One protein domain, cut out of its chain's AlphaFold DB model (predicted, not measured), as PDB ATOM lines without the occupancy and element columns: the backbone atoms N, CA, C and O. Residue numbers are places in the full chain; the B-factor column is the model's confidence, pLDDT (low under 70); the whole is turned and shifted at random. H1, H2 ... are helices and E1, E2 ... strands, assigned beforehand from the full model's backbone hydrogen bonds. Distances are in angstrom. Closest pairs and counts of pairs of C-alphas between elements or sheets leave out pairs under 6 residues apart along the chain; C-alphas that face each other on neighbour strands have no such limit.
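This is residues 534 to 686 of the 687 residues of an uncharacterized protein of Novipirellula galeiformis (UniProt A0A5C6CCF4). A closed barrel of five strands has three helices, H2, H3 and H4, packed on its outside, and H1 covers H2 and H3 on the side away from the barrel. The 153 printed residues, mixed in class, hold H1 to H4, then E1 to E5. Round the mixed ring run E1, E2, E3, E5, E4 and back to E1. The whole is compact, radius of gyration of the C-alphas 14.5 A, spanning 43 by 37 by 33 A.

H1, residues 534 to 553, begins at C-alpha (64.727, -13.640, -23.253) and measures 29.0 A. H2, 559 to 578, measures 29.2 A; H3 is 586 to 596 and H4 601 to 613. E1 is 621 to 631, E2 634 to 639, E3 647 to 653, E4 661 to 671. E5, 674 to 685, measures 25.9 A and ends at C-alpha (47.626, -19.979, -1.503).

E1, E2 and E3 form a meander, each strand the antiparallel neighbour of the one before (N 629 and O 636, 2.8 A; N 639 and O 647, 2.8 A). E4, antiparallel to E1 (N 624 and O 664, 2.8 A), completes a Greek key, four successive strands with the first beside the fourth. E5 is parallel to E3 (N 679 and O 652, 2.8 A) and antiparallel to E4 (N 669 and O 676, 2.8 A). H4 is on the barrel, its Gly 605 closest to Val 625 of E1, C-alphas 4.9 A apart. H2 (Ser 574 to Gly 621, C-alphas 4.5 A) and H3 (Ser 596 to Met 685, C-alphas 5.9 A) are on it too. H1 and H2, a helical hairpin, touch at a shallow tilt of 15 degrees, closest at C-alphas 545 and 573, 4.9 A. Every O i to N i+4 pair is within hydrogen-bond range in H1 and H3, 13 of 16 in H2, 7 of 9 in H4.

The farthest C-alphas, Gly 557 and Ala 632, are 44.9 A apart. The printed part has no cut, no link is long, and no printed residue is under pLDDT 70.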
ATOM      1  N   THR A 534      65.519 -12.619 -23.960       84.50
ATOM      2  CA  THR A 534      64.727 -13.640 -23.253       84.50
ATOM      3  C   THR A 534      63.749 -13.031 -22.248       84.50
ATOM      4  O   THR A 534      62.594 -13.449 -22.203       84.50
ATOM      5  N   ARG A 535      64.153 -11.989 -21.508       87.31
ATOM      6  CA  ARG A 535      63.248 -11.259 -20.597       87.31
ATOM      7  C   ARG A 535      62.052 -10.651 -21.333       87.31
ATOM      8  O   ARG A 535      60.922 -10.846 -20.910       87.31
ATOM      9  N   SER A 536      62.290 -10.022 -22.485       92.31
ATOM     10  CA  SER A 536      61.227  -9.424 -23.306       92.31
ATOM     11  C   SER A 536      60.172 -10.446 -23.767       92.31
ATOM     12  O   SER A 536      58.974 -10.154 -23.771       92.31
ATOM     13  N   ALA A 537      60.594 -11.664 -24.126       96.19
ATOM     14  CA  ALA A 537      59.678 -12.730 -24.533       96.19
ATOM     15  C   ALA A 537      58.794 -13.210 -23.368       96.19
ATOM     16  O   ALA A 537      57.574 -13.308 -23.528       96.19
ATOM     17  N   VAL A 538      59.393 -13.429 -22.190       97.38
ATOM     18  CA  VAL A 538      58.664 -13.824 -20.973       97.38
ATOM     19  C   VAL A 538      57.661 -12.743 -20.570       97.38
ATOM     20  O   VAL A 538      56.491 -13.057 -20.359       97.38
ATOM     21  N   ASP A 539      58.070 -11.474 -20.546       97.12
ATOM     22  CA  ASP A 539      57.191 -10.353 -20.187       97.12
ATOM     23  C   ASP A 539      56.007 -10.231 -21.167       97.12
ATOM     24  O   ASP A 539      54.862 -10.016 -20.765       97.12
ATOM     25  N   SER A 540      56.247 -10.450 -22.468       97.38
ATOM     26  CA  SER A 540      55.179 -10.488 -23.474       97.38
ATOM     27  C   SER A 540      54.212 -11.660 -23.266       97.38
ATOM     28  O   SER A 540      53.005 -11.507 -23.480       97.38
ATOM     29  N   ALA A 541      54.714 -12.832 -22.867       97.94
ATOM     30  CA  ALA A 541      53.883 -13.994 -22.565       97.94
ATOM     31  C   ALA A 541      53.028 -13.770 -21.309       97.94
ATOM     32  O   ALA A 541      51.829 -14.062 -21.336       97.94
ATOM     33  N   VAL A 542      53.606 -13.183 -20.257       98.31
ATOM     34  CA  VAL A 542      52.893 -12.806 -19.026       98.31
ATOM     35  C   VAL A 542      51.779 -11.800 -19.331       98.31
ATOM     36  O   VAL A 542      50.623 -12.064 -19.009       98.31
ATOM     37  N   ALA A 543      52.068 -10.730 -20.077       98.19
ATOM     38  CA  ALA A 543      51.055  -9.739 -20.457       98.19
ATOM     39  C   ALA A 543      49.884 -10.350 -21.260       98.19
ATOM     40  O   ALA A 543      48.723  -9.957 -21.111       98.19
ATOM     41  N   LYS A 544      50.155 -11.352 -22.113       98.31
ATOM     42  CA  LYS A 544      49.101 -12.100 -22.823       98.31
ATOM     43  C   LYS A 544      48.266 -12.958 -21.872       98.31
ATOM     44  O   LYS A 544      47.051 -13.044 -22.057       98.31
ATOM     45  N   ALA A 545      48.898 -13.596 -20.887       98.38
ATOM     46  CA  ALA A 545      48.216 -14.402 -19.878       98.38
ATOM     47  C   ALA A 545      47.306 -13.543 -18.988       98.38
ATOM     48  O   ALA A 545      46.141 -13.898 -18.796       98.38
ATOM     49  N   GLU A 546      47.778 -12.376 -18.551       98.00
ATOM     50  CA  GLU A 546      46.978 -11.380 -17.827       98.00
ATOM     51  C   GLU A 546      45.774 -10.913 -18.653       98.00
ATOM     52  O   GLU A 546      44.642 -10.927 -18.167       98.00
ATOM     53  N   GLY A 547      45.974 -10.587 -19.935       98.00
ATOM     54  CA  GLY A 547      44.880 -10.210 -20.833       98.00
ATOM     55  C   GLY A 547      43.837 -11.321 -21.024       98.00
ATOM     56  O   GLY A 547      42.632 -11.054 -21.082       98.00
ATOM     57  N   ALA A 548      44.273 -12.582 -21.080       98.06
ATOM     58  CA  ALA A 548      43.380 -13.734 -21.171       98.06
ATOM     59  C   ALA A 548      42.606 -13.983 -19.864       98.06
ATOM     60  O   ALA A 548      41.432 -14.366 -19.909       98.06
ATOM     61  N   LEU A 549      43.230 -13.742 -18.709       97.62
ATOM     62  CA  LEU A 549      42.574 -13.822 -17.405       97.62
ATOM     63  C   LEU A 549      41.550 -12.692 -17.231       97.62
ATOM     64  O   LEU A 549      40.413 -12.957 -16.848       97.62
ATOM     65  N   ALA A 550      41.909 -11.459 -17.595       97.56
ATOM     66  CA  ALA A 550      41.000 -10.315 -17.576       97.56
ATOM     67  C   ALA A 550      39.776 -10.551 -18.478       97.56
ATOM     68  O   ALA A 550      38.644 -10.293 -18.071       97.56
ATOM     69  N   SER A 551      39.990 -11.129 -19.666       97.69
ATOM     70  CA  SER A 551      38.903 -11.515 -20.575       97.69
ATOM     71  C   SER A 551      37.980 -12.574 -19.966       97.69
ATOM     72  O   SER A 551      36.779 -12.534 -20.202       97.69
ATOM     73  N   LEU A 552      38.523 -13.512 -19.179       97.44
ATOM     74  CA  LEU A 552      37.741 -14.550 -18.501       97.44
ATOM     75  C   LEU A 552      36.911 -13.995 -17.349       97.44
ATOM     76  O   LEU A 552      35.764 -14.401 -17.179       97.44
ATOM     77  N   VAL A 553      37.470 -13.058 -16.585       96.94
ATOM     78  CA  VAL A 553      36.768 -12.394 -15.481       96.94
ATOM     79  C   VAL A 553      35.649 -11.487 -15.996       96.94
ATOM     80  O   VAL A 553      34.579 -11.453 -15.400       96.94
ATOM     81  N   ALA A 554      35.872 -10.782 -17.108       97.25
ATOM     82  CA  ALA A 554      34.890  -9.868 -17.693       97.25
ATOM     83  C   ALA A 554      33.776 -10.569 -18.500       97.25
ATOM     84  O   ALA A 554      32.871  -9.901 -18.999       97.25
ATOM     85  N   PHE A 555      33.846 -11.889 -18.689       97.81
ATOM     86  CA  PHE A 555      32.914 -12.613 -19.548       97.81
ATOM     87  C   PHE A 555      31.604 -12.968 -18.822       97.81
ATOM     88  O   PHE A 555      31.592 -13.808 -17.924       97.81
ATOM     89  N   GLU A 556      30.486 -12.389 -19.275       97.12
ATOM     90  CA  GLU A 556      29.130 -12.607 -18.727       97.12
ATOM     91  C   GLU A 556      28.198 -13.416 -19.662       97.12
ATOM     92  O   GLU A 556      26.978 -13.385 -19.517       97.12
ATOM     93  N   GLY A 557      28.747 -14.124 -20.656       96.88
ATOM     94  CA  GLY A 557      27.960 -14.850 -21.662       96.88
ATOM     95  C   GLY A 557      27.520 -16.264 -21.260       96.88
ATOM     96  O   GLY A 557      27.518 -16.650 -20.091       96.88
ATOM     97  N   GLU A 558      27.141 -17.062 -22.264       97.50
ATOM     98  CA  GLU A 558      26.691 -18.445 -22.067       97.50
ATOM     99  C   GLU A 558      27.804 -19.317 -21.458       97.50
ATOM    100  O   GLU A 558      28.988 -19.166 -21.762       97.50
ATOM    101  N   GLU A 559      27.432 -20.294 -20.626       96.25
ATOM    102  CA  GLU A 559      28.390 -21.204 -19.989       96.25
ATOM    103  C   GLU A 559      29.261 -21.957 -21.013       96.25
ATOM    104  O   GLU A 559      30.444 -22.203 -20.766       96.25
ATOM    105  N   SER A 560      28.714 -22.290 -22.186       96.31
ATOM    106  CA  SER A 560      29.455 -22.965 -23.258       96.31
ATOM    107  C   SER A 560      30.591 -22.097 -23.819       96.31
ATOM    108  O   SER A 560      31.706 -22.586 -24.029       96.31
ATOM    109  N   GLU A 561      30.348 -20.799 -23.995       97.38
ATOM    110  CA  GLU A 561      31.347 -19.815 -24.406       97.38
ATOM    111  C   GLU A 561      32.349 -19.536 -23.285       97.38
ATOM    112  O   GLU A 561      33.557 -19.509 -23.545       97.38
ATOM    113  N   ARG A 562      31.884 -19.456 -22.029       96.81
ATOM    114  CA  ARG A 562      32.762 -19.322 -20.858       96.81
ATOM    115  C   ARG A 562      33.738 -20.492 -20.764       96.81
ATOM    116  O   ARG A 562      34.923 -20.269 -20.545       96.81
ATOM    117  N   ARG A 563      33.284 -21.729 -21.003       96.00
ATOM    118  CA  ARG A 563      34.155 -22.922 -21.037       96.00
ATOM    119  C   ARG A 563      35.190 -22.858 -22.162       96.00
ATOM    120  O   ARG A 563      36.345 -23.217 -21.941       96.00
ATOM    121  N   ARG A 564      34.811 -22.385 -23.356       96.81
ATOM    122  CA  ARG A 564      35.760 -22.185 -24.472       96.81
ATOM    123  C   ARG A 564      36.812 -21.137 -24.125       96.81
ATOM    124  O   ARG A 564      37.994 -21.343 -24.396       96.81
ATOM    125  N   LEU A 565      36.384 -20.033 -23.519       97.69
ATOM    126  CA  LEU A 565      37.272 -18.957 -23.106       97.69
ATOM    127  C   LEU A 565      38.193 -19.418 -21.971       97.69
ATOM    128  O   LEU A 565      39.392 -19.183 -22.050       97.69
ATOM    129  N   LEU A 566      37.687 -20.189 -21.007       97.25
ATOM    130  CA  LEU A 566      38.486 -20.799 -19.946       97.25
ATOM    131  C   LEU A 566      39.569 -21.730 -20.500       97.25
ATOM    132  O   LEU A 566      40.728 -21.603 -20.115       97.25
ATOM    133  N   ALA A 567      39.235 -22.607 -21.452       96.81
ATOM    134  CA  ALA A 567      40.222 -23.471 -22.103       96.81
ATOM    135  C   ALA A 567      41.298 -22.659 -22.849       96.81
ATOM    136  O   ALA A 567      42.485 -22.987 -22.792       96.81
ATOM    137  N   LYS A 568      40.896 -21.569 -23.519       97.75
ATOM    138  CA  LYS A 568      41.821 -20.652 -24.197       97.75
ATOM    139  C   LYS A 568      42.739 -19.940 -23.202       97.75
ATOM    140  O   LYS A 568      43.947 -19.906 -23.422       97.75
ATOM    141  N   SER A 569      42.195 -19.401 -22.113       98.06
ATOM    142  CA  SER A 569      42.978 -18.723 -21.079       98.06
ATOM    143  C   SER A 569      43.934 -19.689 -20.390       98.06
ATOM    144  O   SER A 569      45.108 -19.366 -20.244       98.06
ATOM    145  N   TYR A 570      43.489 -20.908 -20.077       98.12
ATOM    146  CA  TYR A 570      44.341 -21.948 -19.501       98.12
ATOM    147  C   TYR A 570      45.535 -22.287 -20.413       98.12
ATOM    148  O   TYR A 570      46.670 -22.379 -19.942       98.12
ATOM    149  N   ALA A 571      45.305 -22.411 -21.726       98.12
ATOM    150  CA  ALA A 571      46.365 -22.663 -22.702       98.12
ATOM    151  C   ALA A 571      47.399 -21.525 -22.761       98.12
ATOM    152  O   ALA A 571      48.599 -21.791 -22.819       98.12
ATOM    153  N   ILE A 572      46.941 -20.268 -22.725       98.38
ATOM    154  CA  ILE A 572      47.814 -19.083 -22.751       98.38
ATOM    155  C   ILE A 572      48.632 -18.987 -21.458       98.38
ATOM    156  O   ILE A 572      49.837 -18.767 -21.522       98.38
ATOM    157  N   ILE A 573      48.009 -19.213 -20.299       98.31
ATOM    158  CA  ILE A 573      48.692 -19.221 -18.996       98.31
ATOM    159  C   ILE A 573      49.766 -20.313 -18.961       98.31
ATOM    160  O   ILE A 573      50.910 -20.066 -18.591       98.31
ATOM    161  N   SER A 574      49.419 -21.514 -19.423       98.00
ATOM    162  CA  SER A 574      50.352 -22.639 -19.499       98.00
ATOM    163  C   SER A 574      51.519 -22.371 -20.459       98.00
ATOM    164  O   SER A 574      52.621 -22.868 -20.247       98.00
ATOM    165  N   ALA A 575      51.321 -21.555 -21.499       98.00
ATOM    166  CA  ALA A 575      52.385 -21.187 -22.432       98.00
ATOM    167  C   ALA A 575      53.499 -20.344 -21.785       98.00
ATOM    168  O   ALA A 575      54.638 -20.427 -22.238       98.00
ATOM    169  N   VAL A 576      53.223 -19.602 -20.704       98.19
ATOM    170  CA  VAL A 576      54.224 -18.753 -20.019       98.19
ATOM    171  C   VAL A 576      55.453 -19.561 -19.584       98.19
ATOM    172  O   VAL A 576      56.584 -19.111 -19.717       98.19
ATOM    173  N   VAL A 577      55.241 -20.802 -19.145       97.56
ATOM    174  CA  VAL A 577      56.291 -21.733 -18.689       97.56
ATOM    175  C   VAL A 577      57.159 -22.252 -19.840       97.56
ATOM    176  O   VAL A 577      58.270 -22.747 -19.638       97.56
ATOM    177  N   THR A 578      56.659 -22.186 -21.073       96.50
ATOM    178  CA  THR A 578      57.418 -22.661 -22.236       96.50
ATOM    179  C   THR A 578      58.521 -21.690 -22.651       96.50
ATOM    180  O   THR A 578      59.478 -22.119 -23.297       96.50
ATOM    181  N   GLU A 579      58.442 -20.433 -22.206       97.56
ATOM    182  CA  GLU A 579      59.448 -19.410 -22.470       97.56
ATOM    183  C   GLU A 579      60.742 -19.666 -21.680       97.56
ATOM    184  O   GLU A 579      60.747 -20.010 -20.494       97.56
ATOM    185  N   THR A 580      61.883 -19.492 -22.344       96.00
ATOM    186  CA  THR A 580      63.195 -19.687 -21.719       96.00
ATOM    187  C   THR A 580      63.461 -18.608 -20.672       96.00
ATOM    188  O   THR A 580      63.435 -17.423 -20.995       96.00
ATOM    189  N   GLY A 581      63.773 -19.017 -19.440       95.25
ATOM    190  CA  GLY A 581      64.010 -18.095 -18.323       95.25
ATOM    191  C   GLY A 581      62.753 -17.724 -17.532       95.25
ATOM    192  O   GLY A 581      62.828 -16.860 -16.663       95.25
ATOM    193  N   ALA A 582      61.612 -18.381 -17.784       96.69
ATOM    194  CA  ALA A 582      60.376 -18.134 -17.040       96.69
ATOM    195  C   ALA A 582      60.532 -18.309 -15.514       96.69
ATOM    196  O   ALA A 582      59.911 -17.568 -14.760       96.69
ATOM    197  N   GLY A 583      61.381 -19.235 -15.050       95.88
ATOM    198  CA  GLY A 583      61.577 -19.477 -13.612       95.88
ATOM    199  C   GLY A 583      62.347 -18.403 -12.860       95.88
ATOM    200  O   GLY A 583      62.086 -18.181 -11.681       95.88
ATOM    201  N   ASP A 584      63.227 -17.685 -13.554       96.31
ATOM    202  CA  ASP A 584      64.010 -16.595 -12.970       96.31
ATOM    203  C   ASP A 584      63.322 -15.232 -13.150       96.31
ATOM    204  O   ASP A 584      63.830 -14.207 -12.689       96.31
ATOM    205  N   SER A 585      62.188 -15.191 -13.858       97.25
ATOM    206  CA  SER A 585      61.502 -13.942 -14.162       97.25
ATOM    207  C   SER A 585      60.632 -13.482 -12.986       97.25
ATOM    208  O   SER A 585      59.683 -14.178 -12.613       97.25
ATOM    209  N   PRO A 586      60.874 -12.274 -12.436       97.12
ATOM    210  CA  PRO A 586      60.028 -11.719 -11.382       97.12
ATOM    211  C   PRO A 586      58.601 -11.439 -11.873       97.12
ATOM    212  O   PRO A 586      57.668 -11.504 -11.080       97.12
ATOM    213  N   ALA A 587      58.409 -11.195 -13.176       97.56
ATOM    214  CA  ALA A 587      57.084 -10.997 -13.761       97.56
ATOM    215  C   ALA A 587      56.223 -12.264 -13.654       97.56
ATOM    216  O   ALA A 587      55.036 -12.183 -13.358       97.56
ATOM    217  N   VAL A 588      56.824 -13.449 -13.822       98.19
ATOM    218  CA  VAL A 588      56.106 -14.727 -13.675       98.19
ATOM    219  C   VAL A 588      55.745 -14.979 -12.212       98.19
ATOM    220  O   VAL A 588      54.632 -15.416 -11.933       98.19
ATOM    221  N   GLN A 589      56.640 -14.666 -11.271       97.81
ATOM    222  CA  GLN A 589      56.354 -14.786  -9.835       97.81
ATOM    223  C   GLN A 589      55.218 -13.851  -9.408       97.81
ATOM    224  O   GLN A 589      54.266 -14.289  -8.761       97.81
ATOM    225  N   GLN A 590      55.270 -12.587  -9.837       98.06
ATOM    226  CA  GLN A 590      54.197 -11.627  -9.599       98.06
ATOM    227  C   GLN A 590      52.876 -12.119 -10.201       98.06
ATOM    228  O   GLN A 590      51.857 -12.128  -9.511       98.06
ATOM    229  N   PHE A 591      52.903 -12.609 -11.441       98.19
ATOM    230  CA  PHE A 591      51.727 -13.151 -12.112       98.19
ATOM    231  C   PHE A 591      51.115 -14.345 -11.363       98.19
ATOM    232  O   PHE A 591      49.899 -14.402 -11.199       98.19
ATOM    233  N   VAL A 592      51.924 -15.287 -10.861       97.94
ATOM    234  CA  VAL A 592      51.423 -16.425 -10.063       97.94
ATOM    235  C   VAL A 592      50.829 -15.952  -8.732       97.94
ATOM    236  O   VAL A 592      49.778 -16.454  -8.327       97.94
ATOM    237  N   SER A 593      51.442 -14.958  -8.085       97.31
ATOM    238  CA  SER A 593      50.905 -14.336  -6.870       97.31
ATOM    239  C   SER A 593      49.553 -13.657  -7.128       97.31
ATOM    240  O   SER A 593      48.597 -13.891  -6.389       97.31
ATOM    241  N   GLU A 594      49.421 -12.871  -8.198       97.06
ATOM    242  CA  GLU A 594      48.146 -12.250  -8.588       97.06
ATOM    243  C   GLU A 594      47.096 -13.299  -8.966       97.06
ATOM    244  O   GLU A 594      45.935 -13.213  -8.554       97.06
ATOM    245  N   LEU A 595      47.515 -14.339  -9.691       97.25
ATOM    246  CA  LEU A 595      46.654 -15.453 -10.047       97.25
ATOM    247  C   LEU A 595      46.126 -16.138  -8.789       97.25
ATOM    248  O   LEU A 595      44.932 -16.389  -8.740       97.25
ATOM    249  N   SER A 596      46.953 -16.361  -7.763       96.88
ATOM    250  CA  SER A 596      46.547 -16.995  -6.496       96.88
ATOM    251  C   SER A 596      45.388 -16.276  -5.788       96.88
ATOM    252  O   SER A 596      44.580 -16.923  -5.122       96.88
ATOM    253  N   GLN A 597      45.270 -14.960  -5.983       96.62
ATOM    254  CA  GLN A 597      44.227 -14.112  -5.398       96.62
ATOM    255  C   GLN A 597      42.976 -14.017  -6.287       96.62
ATOM    256  O   GLN A 597      41.951 -13.470  -5.875       96.62
ATOM    257  N   SER A 598      43.035 -14.538  -7.516       96.56
ATOM    258  CA  SER A 598      41.940 -14.451  -8.476       96.56
ATOM    259  C   SER A 598      40.797 -15.413  -8.128       96.56
ATOM    260  O   SER A 598      41.029 -16.602  -7.883       96.56
ATOM    261  N   PRO A 599      39.525 -14.973  -8.221       95.62
ATOM    262  CA  PRO A 599      38.374 -15.852  -8.012       95.62
ATOM    263  C   PRO A 599      38.298 -16.997  -9.038       95.62
ATOM    264  O   PRO A 599      37.636 -18.003  -8.787       95.62
ATOM    265  N   GLN A 600      38.989 -16.877 -10.179       96.19
ATOM    266  CA  GLN A 600      39.003 -17.898 -11.233       96.19
ATOM    267  C   GLN A 600      39.942 -19.077 -10.927       96.19
ATOM    268  O   GLN A 600      39.924 -20.060 -11.665       96.19
ATOM    269  N   VAL A 601      40.742 -19.033  -9.850       96.12
ATOM    270  CA  VAL A 601      41.671 -20.130  -9.506       96.12
ATOM    271  C   VAL A 601      40.958 -21.457  -9.318       96.12
ATOM    272  O   VAL A 601      41.510 -22.502  -9.651       96.12
ATOM    273  N   LYS A 602      39.732 -21.437  -8.792       94.75
ATOM    274  CA  LYS A 602      38.949 -22.660  -8.635       94.75
ATOM    275  C   LYS A 602      38.647 -23.296  -9.993       94.75
ATOM    276  O   LYS A 602      38.971 -24.460 -10.196       94.75
ATOM    277  N   ASP A 603      38.111 -22.509 -10.922       95.19
ATOM    278  CA  ASP A 603      37.730 -22.989 -12.252       95.19
ATOM    279  C   ASP A 603      38.967 -23.410 -13.072       95.19
ATOM    280  O   ASP A 603      38.928 -24.389 -13.817       95.19
ATOM    281  N   LEU A 604      40.097 -22.710 -12.896       96.31
ATOM    282  CA  LEU A 604      41.385 -23.090 -13.485       96.31
ATOM    283  C   LEU A 604      41.942 -24.387 -12.879       96.31
ATOM    284  O   LEU A 604      42.449 -25.224 -13.620       96.31
ATOM    285  N   GLY A 605      41.822 -24.578 -11.563       95.25
ATOM    286  CA  GLY A 605      42.258 -25.797 -10.878       95.25
ATOM    287  C   GLY A 605      41.463 -27.034 -11.298       95.25
ATOM    288  O   GLY A 605      42.049 -28.088 -11.539       95.25
ATOM    289  N   ASP A 606      40.147 -26.891 -11.480       94.00
ATOM    290  CA  ASP A 606      39.294 -27.968 -11.998       94.00
ATOM    291  C   ASP A 606      39.690 -28.357 -13.438       94.00
ATOM    292  O   ASP A 606      39.650 -29.533 -13.815       94.00
ATOM    293  N   ALA A 607      40.131 -27.383 -14.242       95.75
ATOM    294  CA  ALA A 607      40.604 -27.619 -15.603       95.75
ATOM    295  C   ALA A 607      41.983 -28.295 -15.672       95.75
ATOM    296  O   ALA A 607      42.276 -28.944 -16.678       95.75
ATOM    297  N   THR A 608      42.806 -28.216 -14.620       96.06
ATOM    298  CA  THR A 608      44.137 -28.844 -14.590       96.06
ATOM    299  C   THR A 608      44.069 -30.349 -14.823       96.06
ATOM    300  O   THR A 608      44.850 -30.886 -15.607       96.06
ATOM    301  N   ALA A 609      43.124 -31.045 -14.185       93.75
ATOM    302  CA  ALA A 609      42.992 -32.491 -14.353       93.75
ATOM    303  C   ALA A 609      42.667 -32.866 -15.807       93.75
ATOM    304  O   ALA A 609      43.276 -33.779 -16.360       93.75
ATOM    305  N   LEU A 610      41.771 -32.105 -16.446       94.50
ATOM    306  CA  LEU A 610      41.428 -32.285 -17.857       94.50
ATOM    307  C   LEU A 610      42.613 -31.965 -18.776       94.50
ATOM    308  O   LEU A 610      42.806 -32.647 -19.779       94.50
ATOM    309  N   TRP A 611      43.411 -30.949 -18.437       96.62
ATOM    310  CA  TRP A 611      44.587 -30.561 -19.216       96.62
ATOM    311  C   TRP A 611      45.676 -31.636 -19.215       96.62
ATOM    312  O   TRP A 611      46.249 -31.927 -20.265       96.62
ATOM    313  N   LEU A 612      45.927 -32.263 -18.061       96.00
ATOM    314  CA  LEU A 612      46.919 -33.334 -17.923       96.00
ATOM    315  C   LEU A 612      46.582 -34.565 -18.776       96.00
ATOM    316  O   LEU A 612      47.488 -35.202 -19.311       96.00
ATOM    317  N   ASP A 613      45.294 -34.866 -18.951       94.19
ATOM    318  CA  ASP A 613      44.831 -35.978 -19.793       94.19
ATOM    319  C   ASP A 613      44.666 -35.590 -21.269       94.19
ATOM    320  O   ASP A 613      44.461 -36.446 -22.138       94.19
ATOM    321  N   TYR A 614      44.770 -34.300 -21.593       95.38
ATOM    322  CA  TYR A 614      44.569 -33.828 -22.950       95.38
ATOM    323  C   TYR A 614      45.810 -34.077 -23.817       95.38
ATOM    324  O   TYR A 614      46.774 -33.307 -23.842       95.38
ATOM    325  N   ALA A 615      45.768 -35.165 -24.589       93.62
ATOM    326  CA  ALA A 615      46.855 -35.573 -25.484       93.62
ATOM    327  C   ALA A 615      47.148 -34.565 -26.616       93.62
ATOM    328  O   ALA A 615      48.255 -34.545 -27.142       93.62
ATOM    329  N   LYS A 616      46.171 -33.727 -26.997       95.50
ATOM    330  CA  LYS A 616      46.290 -32.728 -28.081       95.50
ATOM    331  C   LYS A 616      46.490 -31.303 -27.556       95.50
ATOM    332  O   LYS A 616      46.029 -30.340 -28.173       95.50
ATOM    333  N   ARG A 617      47.116 -31.162 -26.388       95.38
ATOM    334  CA  ARG A 617      47.425 -29.855 -25.802       95.38
ATOM    335  C   ARG A 617      48.402 -29.066 -26.696       95.38
ATOM    336  O   ARG A 617      49.302 -29.662 -27.284       95.38
ATOM    337  N   PRO A 618      48.231 -27.739 -26.821       96.25
ATOM    338  CA  PRO A 618      49.098 -26.884 -27.631       96.25
ATOM    339  C   PRO A 618      50.469 -26.622 -26.996       96.25
ATOM    340  O   PRO A 618      51.378 -26.189 -27.697       96.25
ATOM    341  N   THR A 619      50.615 -26.834 -25.686       97.00
ATOM    342  CA  THR A 619      51.840 -26.550 -24.933       97.00
ATOM    343  C   THR A 619      52.115 -27.652 -23.914       97.00
ATOM    344  O   THR A 619      51.193 -28.315 -23.440       97.00
ATOM    345  N   ASP A 620      53.389 -27.830 -23.561       97.06
ATOM    346  CA  ASP A 620      53.810 -28.733 -22.481       97.06
ATOM    347  C   ASP A 620      53.758 -28.074 -21.099       97.06
ATOM    348  O   ASP A 620      54.026 -28.726 -20.095       97.06
ATOM    349  N   GLY A 621      53.432 -26.786 -21.023       98.06
ATOM    350  CA  GLY A 621      53.214 -26.123 -19.746       98.06
ATOM    351  C   GLY A 621      51.891 -26.536 -19.103       98.06
ATOM    352  O   GLY A 621      50.951 -26.982 -19.771       98.06
ATOM    353  N   VAL A 622      51.820 -26.376 -17.788       98.31
ATOM    354  CA  VAL A 622      50.640 -26.673 -16.982       98.31
ATOM    355  C   VAL A 622      50.575 -25.746 -15.772       98.31
ATOM    356  O   VAL A 622      51.590 -25.436 -15.145       98.31
ATOM    357  N   LEU A 623      49.357 -25.326 -15.440       98.19
ATOM    358  CA  LEU A 623      49.027 -24.654 -14.189       98.19
ATOM    359  C   LEU A 623      48.454 -25.682 -13.209       98.19
ATOM    360  O   LEU A 623      47.374 -26.225 -13.443       98.19
ATOM    361  N   ILE A 624      49.144 -25.940 -12.104       97.81
ATOM    362  CA  ILE A 624      48.684 -26.844 -11.051       97.81
ATOM    363  C   ILE A 624      48.115 -26.044  -9.888       97.81
ATOM    364  O   ILE A 624      48.734 -25.099  -9.413       97.81
ATOM    365  N   VAL A 625      46.953 -26.473  -9.400       97.38
ATOM    366  CA  VAL A 625      46.334 -25.972  -8.173       97.38
ATOM    367  C   VAL A 625      45.928 -27.179  -7.330       97.38
ATOM    368  O   VAL A 625      45.143 -28.014  -7.783       97.38
ATOM    369  N   GLY A 626      46.435 -27.295  -6.105       97.19
ATOM    370  CA  GLY A 626      46.138 -28.462  -5.270       97.19
ATOM    371  C   GLY A 626      46.743 -28.401  -3.877       97.19
ATOM    372  O   GLY A 626      47.322 -27.389  -3.495       97.19
ATOM    373  N   LYS A 627      46.580 -29.473  -3.100       97.44
ATOM    374  CA  LYS A 627      47.194 -29.596  -1.771       97.44
ATOM    375  C   LYS A 627      48.581 -30.231  -1.904       97.44
ATOM    376  O   LYS A 627      48.671 -31.280  -2.542       97.44
ATOM    377  N   PRO A 628      49.651 -29.638  -1.356       98.00
ATOM    378  CA  PRO A 628      50.961 -30.273  -1.378       98.00
ATOM    379  C   PRO A 628      50.951 -31.520  -0.479       98.00
ATOM    380  O   PRO A 628      50.248 -31.580   0.529       98.00
ATOM    381  N   GLY A 629      51.726 -32.529  -0.855       97.50
ATOM    382  CA  GLY A 629      51.870 -33.777  -0.119       97.50
ATOM    383  C   GLY A 629      53.141 -34.519  -0.514       97.50
ATOM    384  O   GLY A 629      53.933 -34.059  -1.338       97.50
ATOM    385  N   SER A 630      53.341 -35.696   0.068       97.44
ATOM    386  CA  SER A 630      54.441 -36.590  -0.283       97.44
ATOM    387  C   SER A 630      53.962 -38.037  -0.327       97.44
ATOM    388  O   SER A 630      53.099 -38.456   0.447       97.44
ATOM    389  N   ASN A 631      54.507 -38.805  -1.263       95.94
ATOM    390  CA  ASN A 631      54.285 -40.241  -1.373       95.94
ATOM    391  C   ASN A 631      55.626 -40.965  -1.592       95.94
ATOM    392  O   ASN A 631      56.695 -40.358  -1.553       95.94
ATOM    393  N   ALA A 632      55.588 -42.279  -1.826       95.75
ATOM    394  CA  ALA A 632      56.799 -43.067  -2.068       95.75
ATOM    395  C   ALA A 632      57.569 -42.657  -3.344       95.75
ATOM    396  O   ALA A 632      58.757 -42.949  -3.444       95.75
ATOM    397  N   ALA A 633      56.909 -41.993  -4.300       94.12
ATOM    398  CA  ALA A 633      57.512 -41.502  -5.540       94.12
ATOM    399  C   ALA A 633      58.122 -40.092  -5.400       94.12
ATOM    400  O   ALA A 633      58.846 -39.657  -6.292       94.12
ATOM    401  N   GLY A 634      57.867 -39.389  -4.291       96.19
ATOM    402  CA  GLY A 634      58.427 -38.071  -4.001       96.19
ATOM    403  C   GLY A 634      57.367 -37.052  -3.591       96.19
ATOM    404  O   GLY A 634      56.378 -37.380  -2.933       96.19
ATOM    405  N   ASN A 635      57.596 -35.796  -3.965       97.88
ATOM    406  CA  ASN A 635      56.645 -34.717  -3.730       97.88
ATOM    407  C   ASN A 635      55.445 -34.884  -4.665       97.88
ATOM    408  O   ASN A 635      55.606 -35.154  -5.856       97.88
ATOM    409  N   VAL A 636      54.241 -34.708  -4.133       97.94
ATOM    410  CA  VAL A 636      53.000 -34.759  -4.909       97.94
ATOM    411  C   VAL A 636      52.158 -33.524  -4.662       97.94
ATOM    412  O   VAL A 636      52.188 -32.937  -3.583       97.94
ATOM    413  N   VAL A 637      51.367 -33.145  -5.658       98.00
ATOM    414  CA  VAL A 637      50.281 -32.183  -5.487       98.00
ATOM    415  C   VAL A 637      48.963 -32.905  -5.729       98.00
ATOM    416  O   VAL A 637      48.720 -33.430  -6.815       98.00
ATOM    417  N   HIS A 638      48.114 -32.932  -4.704       97.38
ATOM    418  CA  HIS A 638      46.773 -33.494  -4.762       97.38
ATOM    419  C   HIS A 638      45.820 -32.482  -5.406       97.38
ATOM    420  O   HIS A 638      45.387 -31.508  -4.775       97.38
ATOM    421  N   ILE A 639      45.499 -32.698  -6.678       96.56
ATOM    422  CA  ILE A 639      44.582 -31.861  -7.450       96.56
ATOM    423  C   ILE A 639      43.157 -32.232  -7.054       96.56
ATOM    424  O   ILE A 639      42.699 -33.357  -7.275       96.56
ATOM    425  N   SER A 640      42.444 -31.271  -6.472       90.38
ATOM    426  CA  SER A 640      41.014 -31.421  -6.210       90.38
ATOM    427  C   SER A 640      40.281 -31.364  -7.543       90.38
ATOM    428  O   SER A 640      40.352 -30.354  -8.230       90.38
ATOM    429  N   THR A 641      39.602 -32.445  -7.911       89.00
ATOM    430  CA  THR A 641      38.700 -32.437  -9.065       89.00
ATOM    431  C   THR A 641      37.260 -32.383  -8.571       89.00
ATOM    432  O   THR A 641      36.972 -32.725  -7.423       89.00
ATOM    433  N   SER A 642      36.333 -31.969  -9.432       84.44
ATOM    434  CA  SER A 642      34.897 -32.018  -9.123       84.44
ATOM    435  C   SER A 642      34.400 -33.447  -8.861       84.44
ATOM    436  O   SER A 642      33.413 -33.640  -8.148       84.44
ATOM    437  N   SER A 643      35.105 -34.453  -9.387       80.44
ATOM    438  CA  SER A 643      34.968 -35.841  -8.966       80.44
ATOM    439  C   SER A 643      35.688 -36.004  -7.629       80.44
ATOM    440  O   SER A 643      36.887 -35.767  -7.525       80.44
ATOM    441  N   SER A 644      34.974 -36.419  -6.586       77.00
ATOM    442  CA  SER A 644      35.487 -36.540  -5.210       77.00
ATOM    443  C   SER A 644      36.780 -37.361  -5.050       77.00
ATOM    444  O   SER A 644      37.398 -37.324  -3.991       77.00
ATOM    445  N   ALA A 645      37.183 -38.117  -6.073       87.38
ATOM    446  CA  ALA A 645      38.506 -38.714  -6.178       87.38
ATOM    447  C   ALA A 645      39.478 -37.681  -6.772       87.38
ATOM    448  O   ALA A 645      39.630 -37.592  -7.991       87.38
ATOM    449  N   GLY A 646      40.109 -36.865  -5.924       92.12
ATOM    450  CA  GLY A 646      41.229 -36.028  -6.360       92.12
ATOM    451  C   GLY A 646      42.354 -36.865  -6.983       92.12
ATOM    452  O   GLY A 646      42.405 -38.087  -6.820       92.12
ATOM    453  N   ARG A 647      43.253 -36.212  -7.720       95.00
ATOM    454  CA  ARG A 647      44.362 -36.865  -8.429       95.00
ATOM    455  C   ARG A 647      45.695 -36.414  -7.858       95.00
ATOM    456  O   ARG A 647      45.967 -35.218  -7.830       95.00
ATOM    457  N   ASP A 648      46.540 -37.367  -7.487       96.75
ATOM    458  CA  ASP A 648      47.925 -37.086  -7.116       96.75
ATOM    459  C   ASP A 648      48.778 -36.922  -8.373       96.75
ATOM    460  O   ASP A 648      48.783 -37.787  -9.253       96.75
ATOM    461  N   VAL A 649      49.504 -35.811  -8.455       97.56
ATOM    462  CA  VAL A 649      50.482 -35.555  -9.516       97.56
ATOM    463  C   VAL A 649      51.857 -35.466  -8.888       97.56
ATOM    464  O   VAL A 649      52.074 -34.643  -8.001       97.56
ATOM    465  N   VAL A 650      52.778 -36.316  -9.342       98.00
ATOM    466  CA  VAL A 650      54.178 -36.281  -8.906       98.00
ATOM    467  C   VAL A 650      54.827 -35.022  -9.457       98.00
ATOM    468  O   VAL A 650      54.774 -34.771 -10.665       98.00
ATOM    469  N   VAL A 651      55.430 -34.242  -8.565       98.19
ATOM    470  CA  VAL A 651      56.080 -32.982  -8.905       98.19
ATOM    471  C   VAL A 651      57.569 -32.997  -8.581       98.19
ATOM    472  O   VAL A 651      58.008 -33.548  -7.571       98.19
ATOM    473  N   THR A 652      58.350 -32.371  -9.452       97.88
ATOM    474  CA  THR A 652      59.799 -32.177  -9.319       97.88
ATOM    475  C   THR A 652      60.141 -30.696  -9.507       97.88
ATOM    476  O   THR A 652      59.254 -29.892  -9.772       97.88
ATOM    477  N   GLY A 653      61.408 -30.302  -9.354       96.69
ATOM    478  CA  GLY A 653      61.833 -28.910  -9.534       96.69
ATOM    479  C   GLY A 653      61.719 -28.090  -8.248       96.69
ATOM    480  O   GLY A 653      62.369 -28.419  -7.252       96.69
ATOM    481  N   ALA A 654      60.938 -27.010  -8.276       96.25
ATOM    482  CA  ALA A 654      60.767 -26.109  -7.138       96.25
ATOM    483  C   ALA A 654      60.227 -26.829  -5.885       96.25
ATOM    484  O   ALA A 654      59.362 -27.705  -5.962       96.25
ATOM    485  N   SER A 655      60.732 -26.438  -4.709       96.94
ATOM    486  CA  SER A 655      60.265 -26.977  -3.428       96.94
ATOM    487  C   SER A 655      58.818 -26.558  -3.167       96.94
ATOM    488  O   SER A 655      58.483 -25.382  -3.288       96.94
ATOM    489  N   LEU A 656      57.975 -27.508  -2.755       97.81
ATOM    490  CA  LEU A 656      56.605 -27.214  -2.340       97.81
ATOM    491  C   LEU A 656      56.610 -26.495  -0.979       97.81
ATOM    492  O   LEU A 656      57.262 -26.987  -0.054       97.81
ATOM    493  N   PRO A 657      55.903 -25.360  -0.826       97.06
ATOM    494  CA  PRO A 657      55.733 -24.720   0.471       97.06
ATOM    495  C   PRO A 657      54.781 -25.534   1.362       97.06
ATOM    496  O   PRO A 657      53.868 -26.201   0.871       97.06
ATOM    497  N   ASP A 658      54.978 -25.447   2.679       96.31
ATOM    498  CA  ASP A 658      54.089 -26.045   3.683       96.31
ATOM    499  C   ASP A 658      52.827 -25.179   3.839       96.31
ATOM    500  O   ASP A 658      52.746 -24.291   4.687       96.31
ATOM    501  N   ALA A 659      51.876 -25.373   2.927       96.62
ATOM    502  CA  ALA A 659      50.613 -24.645   2.869       96.62
ATOM    503  C   ALA A 659      49.448 -25.614   2.640       96.62
ATOM    504  O   ALA A 659      49.621 -26.682   2.059       96.62
ATOM    505  N   GLU A 660      48.227 -25.237   3.037       96.69
ATOM    506  CA  GLU A 660      47.056 -26.091   2.786       96.69
ATOM    507  C   GLU A 660      46.803 -26.277   1.283       96.69
ATOM    508  O   GLU A 660      46.350 -27.338   0.842       96.69
ATOM    509  N   LYS A 661      47.090 -25.240   0.496       97.19
ATOM    510  CA  LYS A 661      46.891 -25.222  -0.944       97.19
ATOM    511  C   LYS A 661      48.029 -24.455  -1.608       97.19
ATOM    512  O   LYS A 661      48.508 -23.453  -1.087       97.19
ATOM    513  N   VAL A 662      48.451 -24.936  -2.767       97.94
ATOM    514  CA  VAL A 662      49.510 -24.345  -3.579       97.94
ATOM    515  C   VAL A 662      49.015 -24.130  -4.997       97.94
ATOM    516  O   VAL A 662      48.176 -24.886  -5.504       97.94
ATOM    517  N   ILE A 663      49.550 -23.091  -5.626       98.19
ATOM    518  CA  ILE A 663      49.425 -22.835  -7.055       98.19
ATOM    519  C   ILE A 663      50.826 -22.834  -7.655       98.19
ATOM    520  O   ILE A 663      51.758 -22.276  -7.082       98.19
ATOM    521  N   GLY A 664      50.996 -23.502  -8.786       98.00
ATOM    522  CA  GLY A 664      52.296 -23.624  -9.420       98.00
ATOM    523  C   GLY A 664      52.196 -23.675 -10.931       98.00
ATOM    524  O   GLY A 664      51.240 -24.203 -11.498       98.00
ATOM    525  N   LEU A 665      53.212 -23.127 -11.576       98.38
ATOM    526  CA  LEU A 665      53.424 -23.195 -13.009       98.38
ATOM    527  C   LEU A 665      54.589 -24.149 -13.275       98.38
ATOM    528  O   LEU A 665      55.676 -23.997 -12.711       98.38
ATOM    529  N   GLY A 666      54.359 -25.150 -14.122       98.25
ATOM    530  CA  GLY A 666      55.335 -26.199 -14.392       98.25
ATOM    531  C   GLY A 666      55.233 -26.778 -15.794       98.25
ATOM    532  O   GLY A 666      54.334 -26.434 -16.564       98.25
ATOM    533  N   ARG A 667      56.186 -27.636 -16.148       98.12
ATOM    534  CA  ARG A 667      56.236 -28.348 -17.426       98.12
ATOM    535  C   ARG A 667      55.877 -29.812 -17.214       98.12
ATOM    536  O   ARG A 667      56.383 -30.457 -16.303       98.12
ATOM    537  N   ILE A 668      55.020 -30.345 -18.072       97.88
ATOM    538  CA  ILE A 668      54.659 -31.758 -18.083       97.88
ATOM    539  C   ILE A 668      55.853 -32.553 -18.612       97.88
ATOM    540  O   ILE A 668      56.284 -32.370 -19.750       97.88
ATOM    541  N   VAL A 669      56.360 -33.463 -17.787       97.25
ATOM    542  CA  VAL A 669      57.409 -34.416 -18.131       97.25
ATOM    543  C   VAL A 669      56.773 -35.807 -18.227       97.25
ATOM    544  O   VAL A 669      56.198 -36.291 -17.244       97.25
ATOM    545  N   PRO A 670      56.826 -36.463 -19.401       93.94
ATOM    546  CA  PRO A 670      56.302 -37.814 -19.543       93.94
ATOM    547  C   PRO A 670      57.102 -38.776 -18.653       93.94
ATOM    548  O   PRO A 670      58.326 -38.823 -18.744       93.94
ATOM    549  N   SER A 671      56.401 -39.529 -17.805       94.50
ATOM    550  CA  SER A 671      56.959 -40.615 -16.995       94.50
ATOM    551  C   SER A 671      56.165 -41.900 -17.245       94.50
ATOM    552  O   SER A 671      55.001 -41.850 -17.656       94.50
ATOM    553  N   ASP A 672      56.795 -43.049 -17.005       92.44
ATOM    554  CA  ASP A 672      56.183 -44.373 -17.183       92.44
ATOM    555  C   ASP A 672      54.963 -44.566 -16.260       92.44
ATOM    556  O   ASP A 672      53.994 -45.224 -16.635       92.44
ATOM    557  N   ASP A 673      54.972 -43.912 -15.093       91.12
ATOM    558  CA  ASP A 673      53.895 -43.947 -14.092       91.12
ATOM    559  C   ASP A 673      52.791 -42.891 -14.332       91.12
ATOM    560  O   ASP A 673      51.891 -42.711 -13.507       91.12
ATOM    561  N   GLY A 674      52.844 -42.176 -15.462       91.69
ATOM    562  CA  GLY A 674      51.921 -41.099 -15.821       91.69
ATOM    563  C   GLY A 674      52.607 -39.735 -15.978       91.69
ATOM    564  O   GLY A 674      53.821 -39.616 -15.825       91.69
ATOM    565  N   PRO A 675      51.862 -38.672 -16.325       95.62
ATOM    566  CA  PRO A 675      52.442 -37.340 -16.459       95.62
ATOM    567  C   PRO A 675      52.955 -36.844 -15.099       95.62
ATOM    568  O   PRO A 675      52.177 -36.677 -14.158       95.62
ATOM    569  N   SER A 676      54.259 -36.596 -15.014       97.12
ATOM    570  CA  SER A 676      54.890 -35.873 -13.903       97.12
ATOM    571  C   SER A 676      55.033 -34.398 -14.267       97.12
ATOM    572  O   SER A 676      54.979 -34.051 -15.449       97.12
ATOM    573  N   VAL A 677      55.175 -33.513 -13.280       98.31
ATOM    574  CA  VAL A 677      55.286 -32.071 -13.544       98.31
ATOM    575  C   VAL A 677      56.514 -31.470 -12.876       98.31
ATOM    576  O   VAL A 677      56.650 -31.485 -11.659       98.31
ATOM    577  N   GLU A 678      57.391 -30.893 -13.688       98.06
ATOM    578  CA  GLU A 678      58.535 -30.106 -13.238       98.06
ATOM    579  C   GLU A 678      58.067 -28.679 -12.931       98.06
ATOM    580  O   GLU A 678      57.772 -27.893 -13.834       98.06
ATOM    581  N   LEU A 679      57.942 -28.358 -11.647       98.31
ATOM    582  CA  LEU A 679      57.530 -27.051 -11.157       98.31
ATOM    583  C   LEU A 679      58.654 -26.040 -11.348       98.31
ATOM    584  O   LEU A 679      59.773 -26.232 -10.872       98.31
ATOM    585  N   ILE A 680      58.316 -24.940 -12.015       97.81
ATOM    586  CA  ILE A 680      59.224 -23.824 -12.261       97.81
ATOM    587  C   ILE A 680      58.994 -22.727 -11.215       97.81
ATOM    588  O   ILE A 680      59.946 -22.237 -10.617       97.81
ATOM    589  N   VAL A 681      57.731 -22.365 -10.975       97.88
ATOM    590  CA  VAL A 681      57.330 -21.363  -9.978       97.88
ATOM    591  C   VAL A 681      56.195 -21.936  -9.141       97.88
ATOM    592  O   VAL A 681      55.266 -22.528  -9.691       97.88
ATOM    593  N   VAL A 682      56.267 -21.770  -7.821       98.19
ATOM    594  CA  VAL A 682      55.266 -22.259  -6.864       98.19
ATOM    595  C   VAL A 682      55.009 -21.181  -5.827       98.19
ATOM    596  O   VAL A 682      55.957 -20.624  -5.285       98.19
ATOM    597  N   GLU A 683      53.737 -20.943  -5.533       97.94
ATOM    598  CA  GLU A 683      53.277 -19.986  -4.531       97.94
ATOM    599  C   GLU A 683      52.280 -20.671  -3.584       97.94
ATOM    600  O   GLU A 683      51.449 -21.497  -3.994       97.94
ATOM    601  N   SER A 684      52.350 -20.334  -2.297       97.56
ATOM    602  CA  SER A 684      51.351 -20.762  -1.316       97.56
ATOM    603  C   SER A 684      50.061 -19.968  -1.494       97.56
ATOM    604  O   SER A 684      50.085 -18.740  -1.508       97.56
ATOM    605  N   MET A 685      48.920 -20.650  -1.558       96.44
ATOM    606  CA  MET A 685      47.626 -19.979  -1.503       96.44
ATOM    607  C   MET A 685      47.234 -19.776  -0.042       96.44
ATOM    608  O   MET A 685      46.963 -20.749   0.665       96.44
ATOM    609  N   ASN A 686      47.179 -18.520   0.403       88.94
ATOM    610  CA  ASN A 686      46.527 -18.211   1.670       88.94
ATOM    611  C   ASN A 686      45.001 -18.361   1.506       88.94
ATOM    612  O   ASN A 686      44.466 -17.896   0.496       88.94
TER     613      ASN A 686